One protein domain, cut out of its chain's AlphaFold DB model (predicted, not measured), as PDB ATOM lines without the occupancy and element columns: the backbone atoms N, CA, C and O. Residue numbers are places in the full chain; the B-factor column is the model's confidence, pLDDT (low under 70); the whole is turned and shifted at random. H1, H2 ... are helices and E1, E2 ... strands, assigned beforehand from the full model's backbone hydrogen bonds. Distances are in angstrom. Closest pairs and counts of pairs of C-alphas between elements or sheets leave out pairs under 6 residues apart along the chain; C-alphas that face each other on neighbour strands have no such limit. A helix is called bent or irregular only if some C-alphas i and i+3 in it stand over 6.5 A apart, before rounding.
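AT A GLANCE: This is residues 57 to 184 of the 192 residues of an uncharacterized protein of Fibrobacter sp. UWS1 (UniProt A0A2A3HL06). A strongly twisted wall of five antiparallel strands has two helices, H1 and H2, side by side over one face, while the other face is bare of named helices. On the side of H1 away from H2, the short strand E5 and the turns before and after it form a small separate patch. The printed part has 128 residues, with two named helices and six named strands in the order E1 E2 H1 E3 E4 E5 E6 H2; the sheet's order is E1 E2 E6 E3 E4. The class is mixed, helices and strands, though under half of the residues are in named elements. The whole is compact, with a radius of gyration of the C-alphas of 14.7 A and spans of 44 by 33 by 25 A.

IN THESE COORDINATES: Across the sheet come E1, residues 65 to 69, from C-alpha 65 at (130.251, 168.571, 184.129); E2, residues 80 to 86, 19.3 A long; E6, residues 154 to 159, 16.9 A; E3, residues 117 to 121, 13.3 A; and E4, residues 124 to 127. E5 holds residues 139 to 141. H1, residues 97 to 110, is 20.0 A long. H2, residues 165 to 183, is 26.7 A long and ends with C-alpha 183 at (131.506, 178.648, 185.499); it is only just irregular, with C-alphas 174 and 177 6.7 A apart.

HOW THE PARTS SIT: E1 and E2 form a hairpin, with N 67 and O 82 at 3.0 A. E2 and E6 have N 83 and O 157 at 2.8 A, and E6 and E3 have N 120 and O 156 at 2.8 A. E3 and E4 form a second hairpin, with N 119 and O 126 at 2.8 A. H1 and H2 lie on the same face of the sheet, two layers, helices over one face. H2 runs along the strands at a height of 7.6 A over the sheet and lies over E2; the closest C-alphas of the two are those of Ala 81 and Leu 172, 5.6 A apart. H1, at a height of 9.8 A, lies over E6 and E3. H2 touches H1 with residues 174 to 182 alone, closest at the C-alphas of Ala 103 and Phe 182, 5.1 A, at a shallow tilt of 29 degrees, opposite ways. E2, H1 and E3 make a split strand-helix-strand unit, two strands running the same way with E6 between them; its crossover is right-handed. E5 pairs with no named strand, but residues 139 to 140 pair with residues 132 to 133. Every O i to N i+4 pair in H1 is within hydrogen-bond range, and 13 of 15 in H2.

THE WHOLE: The two C-alphas farthest apart, those of Thr 75 and Asp 136, are 47.4 A apart. The printed part has no cut. The links E4 to E5 and E5 to E6 are long. The mean pLDDT of the printed part is 86.4; residues 57 to 62 and 88 to 94 are under 70.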
ATOM      1  N   MET A  57     122.823 179.881 190.235       52.00
ATOM      2  CA  MET A  57     123.954 180.499 189.531       52.00
ATOM      3  C   MET A  57     123.450 181.226 188.264       52.00
ATOM      4  O   MET A  57     122.403 180.820 187.749       52.00
ATOM      5  N   PRO A  58     124.146 182.259 187.732       52.38
ATOM      6  CA  PRO A  58     123.598 183.210 186.755       52.38
ATOM      7  C   PRO A  58     122.927 182.623 185.503       52.38
ATOM      8  O   PRO A  58     122.294 183.361 184.754       52.38
ATOM      9  N   LYS A  59     123.034 181.315 185.240       55.91
ATOM     10  CA  LYS A  59     122.438 180.654 184.081       55.91
ATOM     11  C   LYS A  59     121.730 179.334 184.470       55.91
ATOM     12  O   LYS A  59     122.242 178.254 184.190       55.91
ATOM     13  N   PRO A  60     120.532 179.390 185.095       49.97
ATOM     14  CA  PRO A  60     119.890 178.292 185.851       49.97
ATOM     15  C   PRO A  60     119.389 177.075 185.042       49.97
ATOM     16  O   PRO A  60     118.654 176.249 185.576       49.97
ATOM     17  N   TYR A  61     119.768 176.933 183.767       55.12
ATOM     18  CA  TYR A  61     119.274 175.862 182.888       55.12
ATOM     19  C   TYR A  61     120.376 175.027 182.214       55.12
ATOM     20  O   TYR A  61     120.051 174.185 181.378       55.12
ATOM     21  N   PHE A  62     121.656 175.226 182.559       65.69
ATOM     22  CA  PHE A  62     122.775 174.506 181.940       65.69
ATOM     23  C   PHE A  62     123.657 173.821 182.982       65.69
ATOM     24  O   PHE A  62     124.283 174.473 183.816       65.69
ATOM     25  N   GLN A  63     123.689 172.488 182.913       79.44
ATOM     26  CA  GLN A  63     124.575 171.654 183.717       79.44
ATOM     27  C   GLN A  63     125.872 171.406 182.944       79.44
ATOM     28  O   GLN A  63     125.859 170.752 181.896       79.44
ATOM     29  N   ASN A  64     126.963 171.968 183.460       85.81
ATOM     30  CA  ASN A  64     128.332 171.693 183.027       85.81
ATOM     31  C   ASN A  64     128.910 170.616 183.940       85.81
ATOM     32  O   ASN A  64     128.622 170.632 185.136       85.81
ATOM     33  N   TYR A  65     129.739 169.730 183.400       88.94
ATOM     34  CA  TYR A  65     130.251 168.571 184.129       88.94
ATOM     35  C   TYR A  65     131.770 168.597 184.207       88.94
ATOM     36  O   TYR A  65     132.428 169.016 183.255       88.94
ATOM     37  N   PHE A  66     132.307 168.119 185.324       92.88
ATOM     38  CA  PHE A  66     133.718 167.802 185.502       92.88
ATOM     39  C   PHE A  66     133.820 166.392 186.068       92.88
ATOM     40  O   PHE A  66     133.118 166.057 187.028       92.88
ATOM     41  N   GLY A  67     134.706 165.573 185.511       94.00
ATOM     42  CA  GLY A  67     134.915 164.246 186.059       94.00
ATOM     43  C   GLY A  67     135.859 163.364 185.273       94.00
ATOM     44  O   GLY A  67     136.736 163.838 184.557       94.00
ATOM     45  N   VAL A  68     135.670 162.063 185.445       93.19
ATOM     46  CA  VAL A  68     136.409 160.983 184.799       93.19
ATOM     47  C   VAL A  68     135.441 160.048 184.093       93.19
ATOM     48  O   VAL A  68     134.369 159.740 184.619       93.19
ATOM     49  N   ASN A  69     135.825 159.579 182.913       90.44
ATOM     50  CA  ASN A  69     135.070 158.585 182.158       90.44
ATOM     51  C   ASN A  69     136.021 157.545 181.536       90.44
ATOM     52  O   ASN A  69     137.245 157.664 181.640       90.44
ATOM     53  N   SER A  70     135.457 156.500 180.940       87.25
ATOM     54  CA  SER A  70     136.152 155.470 180.183       87.25
ATOM     55  C   SER A  70     135.374 155.165 178.908       87.25
ATOM     56  O   SER A  70     134.156 155.022 178.940       87.25
ATOM     57  N   GLU A  71     136.087 155.042 177.794       76.38
ATOM     58  CA  GLU A  71     135.538 154.529 176.532       76.38
ATOM     59  C   GLU A  71     135.715 153.006 176.409       76.38
ATOM     60  O   GLU A  71     135.299 152.411 175.419       76.38
ATOM     61  N   ASP A  72     136.345 152.365 177.402       74.56
ATOM     62  CA  ASP A  72     136.761 150.968 177.350       74.56
ATOM     63  C   ASP A  72     136.150 150.153 178.501       74.56
ATOM     64  O   ASP A  72     136.231 150.503 179.682       74.56
ATOM     65  N   GLU A  73     135.561 149.010 178.159       72.44
ATOM     66  CA  GLU A  73     134.976 148.078 179.123       72.44
ATOM     67  C   GLU A  73     135.981 147.053 179.679       72.44
ATOM     68  O   GLU A  73     135.616 146.282 180.576       72.44
ATOM     69  N   SER A  74     137.236 147.055 179.203       75.56
ATOM     70  CA  SER A  74     138.303 146.113 179.581       75.56
ATOM     71  C   SER A  74     138.583 146.053 181.090       75.56
ATOM     72  O   SER A  74     138.054 146.814 181.892       75.56
ATOM     73  N   THR A  75     139.382 145.095 181.563       71.62
ATOM     74  CA  THR A  75     139.813 145.058 182.972       71.62
ATOM     75  C   THR A  75     141.268 144.598 183.051       71.62
ATOM     76  O   THR A  75     141.547 143.468 182.653       71.62
ATOM     77  N   PRO A  76     142.204 145.417 183.582       77.06
ATOM     78  CA  PRO A  76     142.013 146.761 184.153       77.06
ATOM     79  C   PRO A  76     141.684 147.847 183.105       77.06
ATOM     80  O   PRO A  76     142.241 147.820 182.016       77.06
ATOM     81  N   ARG A  77     140.845 148.834 183.472       85.44
ATOM     82  CA  ARG A  77     140.390 149.927 182.583       85.44
ATOM     83  C   ARG A  77     141.370 151.083 182.494       85.44
ATOM     84  O   ARG A  77     142.085 151.369 183.462       85.44
ATOM     85  N   SER A  78     141.314 151.797 181.378       89.75
ATOM     86  CA  SER A  78     141.871 153.144 181.259       89.75
ATOM     87  C   SER A  78     140.770 154.186 181.442       89.75
ATOM     88  O   SER A  78     139.625 153.962 181.053       89.75
ATOM     89  N   PHE A  79     141.117 155.317 182.045       91.75
ATOM     90  CA  PHE A  79     140.200 156.422 182.304       91.75
ATOM     91  C   PHE A  79     140.814 157.729 181.826       91.75
ATOM     92  O   PHE A  79     142.034 157.866 181.813       91.75
ATOM     93  N   TYR A  80     139.976 158.701 181.500       93.69
ATOM     94  CA  TYR A  80     140.403 160.055 181.171       93.69
ATOM     95  C   TYR A  80     139.592 161.066 181.970       93.69
ATOM     96  O   TYR A  80     138.402 160.863 182.230       93.69
ATOM     97  N   ALA A  81     140.233 162.166 182.358       96.38
ATOM     98  CA  ALA A  81     139.525 163.310 182.916       96.38
ATOM     99  C   ALA A  81     138.896 164.160 181.802       96.38
ATOM    100  O   ALA A  81     139.454 164.284 180.705       96.38
ATOM    101  N   PHE A  82     137.748 164.769 182.087       95.56
ATOM    102  CA  PHE A  82     137.032 165.614 181.142       95.56
ATOM    103  C   PHE A  82     136.280 166.762 181.817       95.56
ATOM    104  O   PHE A  82     135.930 166.719 183.000       95.56
ATOM    105  N   VAL A  83     135.990 167.778 181.008       94.75
ATOM    106  CA  VAL A  83     135.036 168.847 181.287       94.75
ATOM    107  C   VAL A  83     134.071 168.959 180.116       94.75
ATOM    108  O   VAL A  83     134.512 169.049 178.973       94.75
ATOM    109  N   THR A  84     132.771 169.015 180.391       91.38
ATOM    110  CA  THR A  84     131.744 169.320 179.385       91.38
ATOM    111  C   THR A  84     131.134 170.686 179.661       91.38
ATOM    112  O   THR A  84     130.619 170.947 180.751       91.38
ATOM    113  N   LEU A  85     131.170 171.539 178.642       88.69
ATOM    114  CA  LEU A  85     130.716 172.922 178.639       88.69
ATOM    115  C   LEU A  85     129.498 173.035 177.718       88.69
ATOM    116  O   LEU A  85     129.597 172.783 176.517       88.69
ATOM    117  N   ARG A  86     128.329 173.393 178.251       83.81
ATOM    118  CA  ARG A  86     127.110 173.503 177.437       83.81
ATOM    119  C   ARG A  86     126.947 174.889 176.832       83.81
ATOM    120  O   ARG A  86     126.965 175.899 177.535       83.81
ATOM    121  N   TYR A  87     126.726 174.911 175.521       75.81
ATOM    122  CA  TYR A  87     126.405 176.105 174.744       75.81
ATOM    123  C   TYR A  87     124.908 176.129 174.428       75.81
ATOM    124  O   TYR A  87     124.285 175.087 174.224       75.81
ATOM    125  N   SER A  88     124.299 177.312 174.369       69.56
ATOM    126  CA  SER A  88     122.908 177.428 173.925       69.56
ATOM    127  C   SER A  88     122.649 178.738 173.215       69.56
ATOM    128  O   SER A  88     122.530 179.789 173.832       69.56
ATOM    129  N   LYS A  89     122.387 178.672 171.919       58.03
ATOM    130  CA  LYS A  89     121.954 179.836 171.156       58.03
ATOM    131  C   LYS A  89     120.502 180.192 171.513       58.03
ATOM    132  O   LYS A  89     119.601 179.387 171.297       58.03
ATOM    133  N   GLY A  90     120.258 181.377 172.083       54.62
ATOM    134  CA  GLY A  90     118.904 181.962 172.135       54.62
ATOM    135  C   GLY A  90     118.134 181.935 173.463       54.62
ATOM    136  O   GLY A  90     116.922 182.125 173.447       54.62
ATOM    137  N   LYS A  91     118.782 181.748 174.621       57.91
ATOM    138  CA  LYS A  91     118.142 182.007 175.930       57.91
ATOM    139  C   LYS A  91     118.806 183.203 176.605       57.91
ATOM    140  O   LYS A  91     120.024 183.319 176.541       57.91
ATOM    141  N   ASN A  92     118.033 184.016 177.334       52.50
ATOM    142  CA  ASN A  92     118.511 185.181 178.109       52.50
ATOM    143  C   ASN A  92     119.604 184.856 179.156       52.50
ATOM    144  O   ASN A  92     120.104 185.761 179.804       52.50
ATOM    145  N   ASN A  93     119.984 183.583 179.297       53.75
ATOM    146  CA  ASN A  93     120.905 183.026 180.281       53.75
ATOM    147  C   ASN A  93     121.793 181.929 179.649       53.75
ATOM    148  O   ASN A  93     121.908 180.833 180.190       53.75
ATOM    149  N   ALA A  94     122.358 182.167 178.465       65.38
ATOM    150  CA  ALA A  94     123.237 181.214 177.782       65.38
ATOM    151  C   ALA A  94     124.726 181.563 177.919       65.38
ATOM    152  O   ALA A  94     125.082 182.738 178.031       65.38
ATOM    153  N   HIS A  95     125.601 180.551 177.925       76.19
ATOM    154  CA  HIS A  95     127.042 180.772 177.794       76.19
ATOM    155  C   HIS A  95     127.358 181.351 176.415       76.19
ATOM    156  O   HIS A  95     126.823 180.881 175.408       76.19
ATOM    157  N   THR A  96     128.186 182.391 176.385       80.19
ATOM    158  CA  THR A  96     128.565 183.098 175.155       80.19
ATOM    159  C   THR A  96     129.854 182.525 174.586       80.19
ATOM    160  O   THR A  96     130.621 181.882 175.301       80.19
ATOM    161  N   LEU A  97     130.148 182.817 173.316       85.56
ATOM    162  CA  LEU A  97     131.443 182.501 172.708       85.56
ATOM    163  C   LEU A  97     132.633 183.026 173.538       85.56
ATOM    164  O   LEU A  97     133.684 182.393 173.577       85.56
ATOM    165  N   GLU A  98     132.463 184.147 174.247       85.38
ATOM    166  CA  GLU A  98     133.474 184.692 175.156       85.38
ATOM    167  C   GLU A  98     133.719 183.779 176.369       85.38
ATOM    168  O   GLU A  98     134.872 183.559 176.743       85.38
ATOM    169  N   ASP A  99     132.665 183.201 176.955       85.00
ATOM    170  CA  ASP A  99     132.781 182.229 178.051       85.00
ATOM    171  C   ASP A  99     133.579 180.997 177.590       85.00
ATOM    172  O   ASP A  99     134.502 180.541 178.272       85.00
ATOM    173  N   PHE A 100     133.307 180.510 176.374       88.06
ATOM    174  CA  PHE A 100     134.091 179.429 175.764       88.06
ATOM    175  C   PHE A 100     135.532 179.844 175.491       88.06
ATOM    176  O   PHE A 100     136.451 179.078 175.778       88.06
ATOM    177  N   ALA A 101     135.760 181.058 174.993       90.12
ATOM    178  CA  ALA A 101     137.105 181.563 174.760       90.12
ATOM    179  C   ALA A 101     137.905 181.640 176.071       90.12
ATOM    180  O   ALA A 101     139.082 181.283 176.080       90.12
ATOM    181  N   LYS A 102     137.283 182.037 177.192       88.62
ATOM    182  CA  LYS A 102     137.910 182.018 178.529       88.62
ATOM    183  C   LYS A 102     138.316 180.603 178.937       88.62
ATOM    184  O   LYS A 102     139.464 180.396 179.333       88.62
ATOM    185  N   ALA A 103     137.417 179.631 178.787       90.88
ATOM    186  CA  ALA A 103     137.711 178.237 179.104       90.88
ATOM    187  C   ALA A 103     138.818 177.658 178.216       90.88
ATOM    188  O   ALA A 103     139.748 177.044 178.728       90.88
ATOM    189  N   LEU A 104     138.784 177.907 176.905       93.44
ATOM    190  CA  LEU A 104     139.817 177.430 175.985       93.44
ATOM    191  C   LEU A 104     141.170 178.110 176.226       93.44
ATOM    192  O   LEU A 104     142.203 177.454 176.118       93.44
ATOM    193  N   LYS A 105     141.199 179.391 176.615       92.88
ATOM    194  CA  LYS A 105     142.438 180.065 177.045       92.88
ATOM    195  C   LYS A 105     143.007 179.421 178.307       92.88
ATOM    196  O   LYS A 105     144.212 179.175 178.371       92.88
ATOM    197  N   ALA A 106     142.155 179.113 179.289       93.19
ATOM    198  CA  ALA A 106     142.569 178.369 180.475       93.19
ATOM    199  C   ALA A 106     143.098 176.980 180.086       93.19
ATOM    200  O   ALA A 106     144.211 176.624 180.460       93.19
ATOM    201  N   ALA A 107     142.367 176.237 179.258       95.12
ATOM    202  CA  ALA A 107     142.765 174.913 178.800       95.12
ATOM    203  C   ALA A 107     144.113 174.944 178.068       95.12
ATOM    204  O   ALA A 107     144.989 174.138 178.365       95.12
ATOM    205  N   LYS A 108     144.342 175.929 177.193       94.19
ATOM    206  CA  LYS A 108     145.623 176.106 176.498       94.19
ATOM    207  C   LYS A 108     146.789 176.385 177.448       94.19
ATOM    208  O   LYS A 108     147.896 175.943 177.175       94.19
ATOM    209  N   LYS A 109     146.553 177.084 178.563       93.56
ATOM    210  CA  LYS A 109     147.575 177.328 179.597       93.56
ATOM    211  C   LYS A 109     147.983 176.046 180.333       93.56
ATOM    212  O   LYS A 109     149.137 175.936 180.735       93.56
ATOM    213  N   PHE A 110     147.046 175.122 180.544       93.94
ATOM    214  CA  PHE A 110     147.272 173.897 181.323       93.94
ATOM    215  C   PHE A 110     147.550 172.652 180.469       93.94
ATOM    216  O   PHE A 110     148.062 171.670 180.999       93.94
ATOM    217  N   SER A 111     147.271 172.697 179.164       95.19
ATOM    218  CA  SER A 111     147.636 171.644 178.215       95.19
ATOM    219  C   SER A 111     149.149 171.638 177.993       95.19
ATOM    220  O   SER A 111     149.719 172.628 177.537       95.19
ATOM    221  N   THR A 112     149.795 170.503 178.249       92.75
ATOM    222  CA  THR A 112     151.237 170.304 178.029       92.75
ATOM    223  C   THR A 112     151.490 169.110 177.114       92.75
ATOM    224  O   THR A 112     150.562 168.393 176.756       92.75
ATOM    225  N   GLU A 113     152.746 168.864 176.736       90.38
ATOM    226  CA  GLU A 113     153.107 167.644 175.997       90.38
ATOM    227  C   GLU A 113     152.835 166.373 176.816       90.38
ATOM    228  O   GLU A 113     152.464 165.345 176.258       90.38
ATOM    229  N   GLN A 114     152.992 166.437 178.144       90.94
ATOM    230  CA  GLN A 114     152.745 165.304 179.042       90.94
ATOM    231  C   GLN A 114     151.263 165.140 179.393       90.94
ATOM    232  O   GLN A 114     150.844 164.048 179.759       90.94
ATOM    233  N   ILE A 115     150.481 166.220 179.327       92.69
ATOM    234  CA  ILE A 115     149.041 166.223 179.597       92.69
ATOM    235  C   ILE A 115     148.360 167.003 178.464       92.69
ATOM    236  O   ILE A 115     147.970 168.161 178.651       92.69
ATOM    237  N   PRO A 116     148.272 166.413 177.261       94.69
ATOM    238  CA  PRO A 116     147.658 167.084 176.130       94.69
ATOM    239  C   PRO A 116     146.142 167.109 176.306       94.69
ATOM    240  O   PRO A 116     145.529 166.117 176.704       94.69
ATOM    241  N   PHE A 117     145.536 168.248 175.985       97.12
ATOM    242  CA  PHE A 117     144.087 168.381 175.946       97.12
ATOM    243  C   PHE A 117     143.572 168.303 174.515       97.12
ATOM    244  O   PHE A 117     144.123 168.926 173.602       97.12
ATOM    245  N   SER A 118     142.460 167.597 174.356       96.38
ATOM    246  CA  SER A 118     141.655 167.581 173.141       96.38
ATOM    247  C   SER A 118     140.351 168.327 173.390       96.38
ATOM    248  O   SER A 118     139.723 168.165 174.435       96.38
ATOM    249  N   PHE A 119     139.961 169.166 172.440       94.62
ATOM    250  CA  PHE A 119     138.715 169.917 172.421       94.62
ATOM    251  C   PHE A 119     137.785 169.337 171.356       94.62
ATOM    252  O   PHE A 119     138.149 169.267 170.184       94.62
ATOM    253  N   TYR A 120     136.586 168.959 171.780       93.44
ATOM    254  CA  TYR A 120     135.540 168.376 170.957       93.44
ATOM    255  C   TYR A 120     134.394 169.365 170.780       93.44
ATOM    256  O   TYR A 120     133.811 169.835 171.764       93.44
ATOM    257  N   ASN A 121     134.051 169.631 169.525       89.31
ATOM    258  CA  ASN A 121     132.877 170.386 169.110       89.31
ATOM    259  C   ASN A 121     131.934 169.460 168.329       89.31
ATOM    260  O   ASN A 121     131.977 169.390 167.105       89.31
ATOM    261  N   GLY A 122     131.106 168.700 169.051       84.31
ATOM    262  CA  GLY A 122     130.406 167.552 168.470       84.31
ATOM    263  C   GLY A 122     131.397 166.455 168.086       84.31
ATOM    264  O   GLY A 122     132.143 165.986 168.941       84.31
ATOM    265  N   GLU A 123     131.397 166.057 166.816       87.44
ATOM    266  CA  GLU A 123     132.302 165.025 166.285       87.44
ATOM    267  C   GLU A 123     133.685 165.581 165.907       87.44
ATOM    268  O   GLU A 123     134.640 164.819 165.761       87.44
ATOM    269  N   ASP A 124     133.818 166.906 165.792       90.12
ATOM    270  CA  ASP A 124     135.079 167.548 165.433       90.12
ATOM    271  C   ASP A 124     136.024 167.599 166.639       90.12
ATOM    272  O   ASP A 124     135.735 168.247 167.648       90.12
ATOM    273  N   CYS A 125     137.177 166.935 166.518       93.12
ATOM    274  CA  CYS A 125     138.224 166.901 167.535       93.12
ATOM    275  C   CYS A 125     139.429 167.754 167.123       93.12
ATOM    276  O   CYS A 125     139.951 167.646 166.011       93.12
ATOM    277  N   HIS A 126     139.903 168.582 168.051       93.50
ATOM    278  CA  HIS A 126     141.053 169.458 167.870       93.50
ATOM    279  C   HIS A 126     142.006 169.349 169.058       93.50
ATOM    280  O   HIS A 126     141.583 169.442 170.209       93.50
ATOM    281  N   LEU A 127     143.311 169.244 168.802       93.75
ATOM    282  CA  LEU A 127     144.295 169.390 169.872       93.75
ATOM    283  C   LEU A 127     144.319 170.840 170.358       93.75
ATOM    284  O   LEU A 127     144.259 171.788 169.571       93.75
ATOM    285  N   MET A 128     144.473 171.039 171.665       95.00
ATOM    286  CA  MET A 128     144.526 172.382 172.251       95.00
ATOM    287  C   MET A 128     145.727 173.207 171.744       95.00
ATOM    288  O   MET A 128     145.706 174.444 171.765       95.00
ATOM    289  N   SER A 129     146.777 172.547 171.240       91.38
ATOM    290  CA  SER A 129     147.891 173.188 170.527       91.38
ATOM    291  C   SER A 129     147.422 173.980 169.305       91.38
ATOM    292  O   SER A 129     147.932 175.079 169.063       91.38
ATOM    293  N   ASP A 130     146.402 173.478 168.611       91.44
ATOM    294  CA  ASP A 130     145.926 173.986 167.322       91.44
ATOM    295  C   ASP A 130     144.899 175.111 167.483       91.44
ATOM    296  O   ASP A 130     144.675 175.895 166.559       91.44
ATOM    297  N   VAL A 131     144.313 175.228 168.679       92.81
ATOM    298  CA  VAL A 131     143.397 176.310 169.043       92.81
ATOM    299  C   VAL A 131     144.174 177.618 169.147       92.81
ATOM    300  O   VAL A 131     145.056 177.771 169.997       92.81
ATOM    301  N   LYS A 132     143.855 178.585 168.291       94.50
ATOM    302  CA  LYS A 132     144.444 179.929 168.307       94.50
ATOM    303  C   LYS A 132     143.419 180.951 168.777       94.50
ATOM    304  O   LYS A 132     142.224 180.670 168.835       94.50
ATOM    305  N   PHE A 133     143.904 182.138 169.112       93.94
ATOM    306  CA  PHE A 133     143.062 183.277 169.440       93.94
ATOM    307  C   PHE A 133     143.515 184.485 168.630       93.94
ATOM    308  O   PHE A 133     144.717 184.689 168.455       93.94
ATOM    309  N   THR A 134     142.561 185.267 168.144       92.44
ATOM    310  CA  THR A 134     142.822 186.589 167.568       92.44
ATOM    311  C   THR A 134     143.256 187.588 168.647       92.44
ATOM    312  O   THR A 134     143.157 187.313 169.847       92.44
ATOM    313  N   GLU A 135     143.705 188.776 168.230       87.81
ATOM    314  CA  GLU A 135     144.079 189.867 169.143       87.81
ATOM    315  C   GLU A 135     142.908 190.336 170.021       87.81
ATOM    316  O   GLU A 135     143.091 190.592 171.209       87.81
ATOM    317  N   ASP A 136     141.691 190.369 169.471       87.31
ATOM    318  CA  ASP A 136     140.447 190.652 170.203       87.31
ATOM    319  C   ASP A 136     139.932 189.439 171.005       87.31
ATOM    320  O   ASP A 136     138.947 189.528 171.736       87.31
ATOM    321  N   GLY A 137     140.636 188.308 170.937       87.12
ATOM    322  CA  GLY A 137     140.418 187.158 171.799       87.12
ATOM    323  C   GLY A 137     139.374 186.154 171.317       87.12
ATOM    324  O   GLY A 137     139.046 185.260 172.106       87.12
ATOM    325  N   ALA A 138     138.895 186.267 170.077       91.00
ATOM    326  CA  ALA A 138     138.023 185.290 169.430       91.00
ATOM    327  C   ALA A 138     138.770 183.982 169.122       91.00
ATOM    328  O   ALA A 138     139.980 183.971 168.893       91.00
ATOM    329  N   ILE A 139     138.044 182.862 169.125       92.81
ATOM    330  CA  ILE A 139     138.608 181.525 168.899       92.81
ATOM    331  C   ILE A 139     138.892 181.339 167.404       92.81
ATOM    332  O   ILE A 139     138.043 181.641 166.564       92.81
ATOM    333  N   GLN A 140     140.061 180.794 167.070       93.81
ATOM    334  CA  GLN A 140     140.426 180.397 165.715       93.81
ATOM    335  C   GLN A 140     140.810 178.921 165.648       93.81
ATOM    336  O   GLN A 140     141.702 178.470 166.370       93.81
ATOM    337  N   LEU A 141     140.193 178.191 164.717       90.12
ATOM    338  CA  LEU A 141     140.535 176.805 164.387       90.12
ATOM    339  C   LEU A 141     140.874 176.724 162.903       90.12
ATOM    340  O   LEU A 141     140.135 177.238 162.066       90.12
ATOM    341  N   GLN A 142     142.016 176.113 162.571       86.38
ATOM    342  CA  GLN A 142     142.457 175.919 161.180       86.38
ATOM    343  C   GLN A 142     142.419 177.211 160.326       86.38
ATOM    344  O   GLN A 142     142.119 177.187 159.135       86.38
ATOM    345  N   GLY A 143     142.704 178.362 160.946       85.69
ATOM    346  CA  GLY A 143     142.714 179.673 160.285       85.69
ATOM    347  C   GLY A 143     141.343 180.335 160.102       85.69
ATOM    348  O   GLY A 143     141.280 181.416 159.520       85.69
ATOM    349  N   LYS A 144     140.257 179.737 160.606       91.25
ATOM    350  CA  LYS A 144     138.907 180.318 160.590       91.25
ATOM    351  C   LYS A 144     138.516 180.818 161.975       91.25
ATOM    352  O   LYS A 144     138.732 180.119 162.963       91.25
ATOM    353  N   THR A 145     137.927 182.010 162.035       93.81
ATOM    354  CA  THR A 145     137.315 182.534 163.262       93.81
ATOM    355  C   THR A 145     136.001 181.810 163.521       93.81
ATOM    356  O   THR A 145     135.138 181.770 162.646       93.81
ATOM    357  N   ILE A 146     135.872 181.244 164.717       91.50
ATOM    358  CA  ILE A 146     134.690 180.503 165.158       91.50
ATOM    359  C   ILE A 146     133.596 181.480 165.564       91.50
ATOM    360  O   ILE A 146     133.852 182.471 166.247       91.50
ATOM    361  N   THR A 147     132.370 181.182 165.154       90.31
ATOM    362  CA  THR A 147     131.169 181.956 165.457       90.31
ATOM    363  C   THR A 147     130.132 181.098 166.180       90.31
ATOM    364  O   THR A 147     130.224 179.874 166.241       90.31
ATOM    365  N   ASP A 148     129.071 181.736 166.669       85.69
ATOM    366  CA  ASP A 148     127.902 181.068 167.255       85.69
ATOM    367  C   ASP A 148     127.197 180.071 166.311       85.69
ATOM    368  O   ASP A 148     126.302 179.341 166.735       85.69
ATOM    369  N   ALA A 149     127.465 180.102 165.001       85.69
ATOM    370  CA  ALA A 149     126.912 179.130 164.055       85.69
ATOM    371  C   ALA A 149     127.725 177.828 164.000       85.69
ATOM    372  O   ALA A 149     127.183 176.805 163.591       85.69
ATOM    373  N   ASP A 150     128.986 177.874 164.426       87.31
ATOM    374  CA  ASP A 150     129.920 176.752 164.346       87.31
ATOM    375  C   ASP A 150     129.890 175.881 165.612       87.31
ATOM    376  O   ASP A 150     130.345 174.741 165.593       87.31
ATOM    377  N   LEU A 151     129.365 176.403 166.727       84.44
ATOM    378  CA  LEU A 151     129.326 175.694 168.006       84.44
ATOM    379  C   LEU A 151     128.146 174.721 168.104       84.44
ATOM    380  O   LEU A 151     126.982 175.087 167.921       84.44
ATOM    381  N   GLN A 152     128.455 173.491 168.506       84.31
ATOM    382  CA  GLN A 152     127.480 172.478 168.895       84.31
ATOM    383  C   GLN A 152     126.888 172.784 170.278       84.31
ATOM    384  O   GLN A 152     127.427 173.561 171.064       84.31
ATOM    385  N   GLY A 153     125.757 172.150 170.613       78.00
ATOM    386  CA  GLY A 153     125.051 172.385 171.887       78.00
ATOM    387  C   GLY A 153     125.836 171.981 173.147       78.00
ATOM    388  O   GLY A 153     125.447 172.315 174.268       78.00
ATOM    389  N   HIS A 154     126.938 171.256 172.987       83.38
ATOM    390  CA  HIS A 154     127.903 170.988 174.043       83.38
ATOM    391  C   HIS A 154     129.300 170.861 173.443       83.38
ATOM    392  O   HIS A 154     129.458 170.414 172.309       83.38
ATOM    393  N   LEU A 155     130.293 171.235 174.239       88.94
ATOM    394  CA  LEU A 155     131.705 171.096 173.937       88.94
ATOM    395  C   LEU A 155     132.361 170.294 175.051       88.94
ATOM    396  O   LEU A 155     131.992 170.453 176.217       88.94
ATOM    397  N   SER A 156     133.352 169.482 174.715       93.50
ATOM    398  CA  SER A 156     134.106 168.717 175.708       93.50
ATOM    399  C   SER A 156     135.592 169.013 175.598       93.50
ATOM    400  O   SER A 156     136.126 169.150 174.504       93.50
ATOM    401  N   ILE A 157     136.263 169.122 176.738       96.25
ATOM    402  CA  ILE A 157     137.721 169.181 176.822       96.25
ATOM    403  C   ILE A 157     138.152 167.968 177.632       96.25
ATOM    404  O   ILE A 157     137.720 167.818 178.775       96.25
ATOM    405  N   CYS A 158     138.967 167.096 177.052       96.00
ATOM    406  CA  CYS A 158     139.403 165.867 177.704       96.00
ATOM    407  C   CYS A 158     140.904 165.629 177.558       96.00
ATOM    408  O   CYS A 158     141.565 166.149 176.655       96.00
ATOM    409  N   CYS A 159     141.422 164.841 178.489       96.00
ATOM    410  CA  CYS A 159     142.783 164.326 178.465       96.00
ATOM    411  C   CYS A 159     142.839 162.966 177.758       96.00
ATOM    412  O   CYS A 159     141.812 162.360 177.455       96.00
ATOM    413  N   ASN A 160     144.050 162.453 177.554       93.88
ATOM    414  CA  ASN A 160     144.241 161.083 177.089       93.88
ATOM    415  C   ASN A 160     143.844 160.058 178.159       93.88
ATOM    416  O   ASN A 160     144.012 160.285 179.358       93.88
ATOM    417  N   SER A 161     143.387 158.891 177.713       92.94
ATOM    418  CA  SER A 161     143.138 157.760 178.603       92.94
ATOM    419  C   SER A 161     144.429 157.260 179.252       92.94
ATOM    420  O   SER A 161     145.449 157.104 178.584       92.94
ATOM    421  N   THR A 162     144.368 156.960 180.547       92.69
ATOM    422  CA  THR A 162     145.479 156.407 181.323       92.69
ATOM    423  C   THR A 162     145.015 155.303 182.272       92.69
ATOM    424  O   THR A 162     143.914 155.330 182.829       92.69
ATOM    425  N   GLY A 163     145.874 154.303 182.463       91.06
ATOM    426  CA  GLY A 163     145.722 153.278 183.494       91.06
ATOM    427  C   GLY A 163     146.379 153.651 184.828       91.06
ATOM    428  O   GLY A 163     146.226 152.884 185.784       91.06
ATOM    429  N   ASP A 164     147.093 154.783 184.881       93.69
ATOM    430  CA  ASP A 164     147.886 155.257 186.015       93.69
ATOM    431  C   ASP A 164     147.104 156.262 186.879       93.69
ATOM    432  O   ASP A 164     146.580 157.276 186.417       93.69
ATOM    433  N   ALA A 165     147.041 155.976 188.178       93.81
ATOM    434  CA  ALA A 165     146.303 156.774 189.150       93.81
ATOM    435  C   ALA A 165     146.883 158.188 189.351       93.81
ATOM    436  O   ALA A 165     146.134 159.146 189.547       93.81
ATOM    437  N   GLN A 166     148.211 158.327 189.325       94.69
ATOM    438  CA  GLN A 166     148.885 159.614 189.506       94.69
ATOM    439  C   GLN A 166     148.748 160.484 188.264       94.69
ATOM    440  O   GLN A 166     148.562 161.695 188.379       94.69
ATOM    441  N   GLU A 167     148.810 159.884 187.079       96.19
ATOM    442  CA  GLU A 167     148.534 160.587 185.835       96.19
ATOM    443  C   GLU A 167     147.088 161.087 185.797       96.19
ATOM    444  O   GLU A 167     146.876 162.281 185.581       96.19
ATOM    445  N   LEU A 168     146.103 160.239 186.118       95.94
ATOM    446  CA  LEU A 168     144.697 160.658 186.152       95.94
ATOM    447  C   LEU A 168     144.464 161.801 187.150       95.94
ATOM    448  O   LEU A 168     143.754 162.763 186.854       95.94
ATOM    449  N   LYS A 169     145.108 161.750 188.321       95.75
ATOM    450  CA  LYS A 169     145.054 162.845 189.294       95.75
ATOM    451  C   LYS A 169     145.605 164.157 188.720       95.75
ATOM    452  O   LYS A 169     145.004 165.212 188.915       95.75
ATOM    453  N   LYS A 170     146.728 164.108 187.993       96.25
ATOM    454  CA  LYS A 170     147.293 165.294 187.324       96.25
ATOM    455  C   LYS A 170     146.358 165.834 186.242       96.25
ATOM    456  O   LYS A 170     146.202 167.047 186.140       96.25
ATOM    457  N   GLN A 171     145.715 164.951 185.478       96.94
ATOM    458  CA  GLN A 171     144.714 165.328 184.478       96.94
ATOM    459  C   GLN A 171     143.533 166.080 185.116       96.94
ATOM    460  O   GLN A 171     143.161 167.153 184.640       96.94
ATOM    461  N   LEU A 172     142.996 165.571 186.231       96.75
ATOM    462  CA  LEU A 172     141.932 166.233 186.996       96.75
ATOM    463  C   LEU A 172     142.360 167.620 187.493       96.75
ATOM    464  O   LEU A 172     141.653 168.607 187.284       96.75
ATOM    465  N   ALA A 173     143.549 167.714 188.092       94.50
ATOM    466  CA  ALA A 173     144.097 168.982 188.570       94.50
ATOM    467  C   ALA A 173     144.292 170.008 187.440       94.50
ATOM    468  O   ALA A 173     144.052 171.195 187.649       94.50
ATOM    469  N   ALA A 174     144.684 169.563 186.244       94.94
ATOM    470  CA  ALA A 174     144.888 170.436 185.094       94.94
ATOM    471  C   ALA A 174     143.562 170.940 184.479       94.94
ATOM    472  O   ALA A 174     143.511 172.057 183.962       94.94
ATOM    473  N   LEU A 175     142.480 170.155 184.563       96.19
ATOM    474  CA  LEU A 175     141.157 170.527 184.039       96.19
ATOM    475  C   LEU A 175     140.297 171.338 185.019       96.19
ATOM    476  O   LEU A 175     139.419 172.084 184.584       96.19
ATOM    477  N   MET A 176     140.532 171.246 186.329       93.00
ATOM    478  CA  MET A 176     139.722 171.968 187.320       93.00
ATOM    479  C   MET A 176     139.736 173.497 187.121       93.00
ATOM    480  O   MET A 176     138.661 174.098 187.117       93.00
ATOM    481  N   PRO A 177     140.884 174.154 186.851       90.31
ATOM    482  CA  PRO A 177     140.899 175.578 186.523       90.31
ATOM    483  C   PRO A 177     140.064 175.934 185.289       90.31
ATOM    484  O   PRO A 177     139.511 177.027 185.230       90.31
ATOM    485  N   VAL A 178     139.948 175.026 184.313       92.69
ATOM    486  CA  VAL A 178     139.118 175.219 183.112       92.69
ATOM    487  C   VAL A 178     137.640 175.224 183.488       92.69
ATOM    488  O   VAL A 178     136.904 176.134 183.105       92.69
ATOM    489  N   PHE A 179     137.222 174.241 184.289       90.94
ATOM    490  CA  PHE A 179     135.857 174.151 184.800       90.94
ATOM    491  C   PHE A 179     135.484 175.383 185.635       90.94
ATOM    492  O   PHE A 179     134.424 175.975 185.424       90.94
ATOM    493  N   LEU A 180     136.366 175.819 186.537       85.75
ATOM    494  CA  LEU A 180     136.144 177.016 187.350       85.75
ATOM    495  C   LEU A 180     136.110 178.293 186.500       85.75
ATOM    496  O   LEU A 180     135.227 179.121 186.702       85.75
ATOM    497  N   ALA A 181     137.018 178.450 185.531       83.56
ATOM    498  CA  ALA A 181     137.070 179.630 184.663       83.56
ATOM    499  C   ALA A 181     135.823 179.782 183.780       83.56
ATOM    500  O   ALA A 181     135.420 180.904 183.491       83.56
ATOM    501  N   PHE A 182     135.214 178.672 183.353       85.62
ATOM    502  CA  PHE A 182     133.978 178.712 182.571       85.62
ATOM    503  C   PHE A 182     132.745 179.045 183.418       85.62
ATOM    504  O   PHE A 182     131.846 179.747 182.965       85.62
ATOM    505  N   ASN A 183     132.679 178.501 184.637       79.31
ATOM    506  CA  ASN A 183     131.506 178.648 185.499       79.31
ATOM    507  C   ASN A 183     131.541 179.923 186.358       79.31
ATOM    508  O   ASN A 183     130.502 180.314 186.885       79.31
ATOM    509  N   ASN A 184     132.697 180.569 186.517       70.88
ATOM    510  CA  ASN A 184     132.862 181.718 187.403       70.88
ATOM    511  C   ASN A 184     133.152 183.006 186.607       70.88
ATOM    512  O   ASN A 184     134.133 183.076 185.871       70.88
TER     513      ASN A 184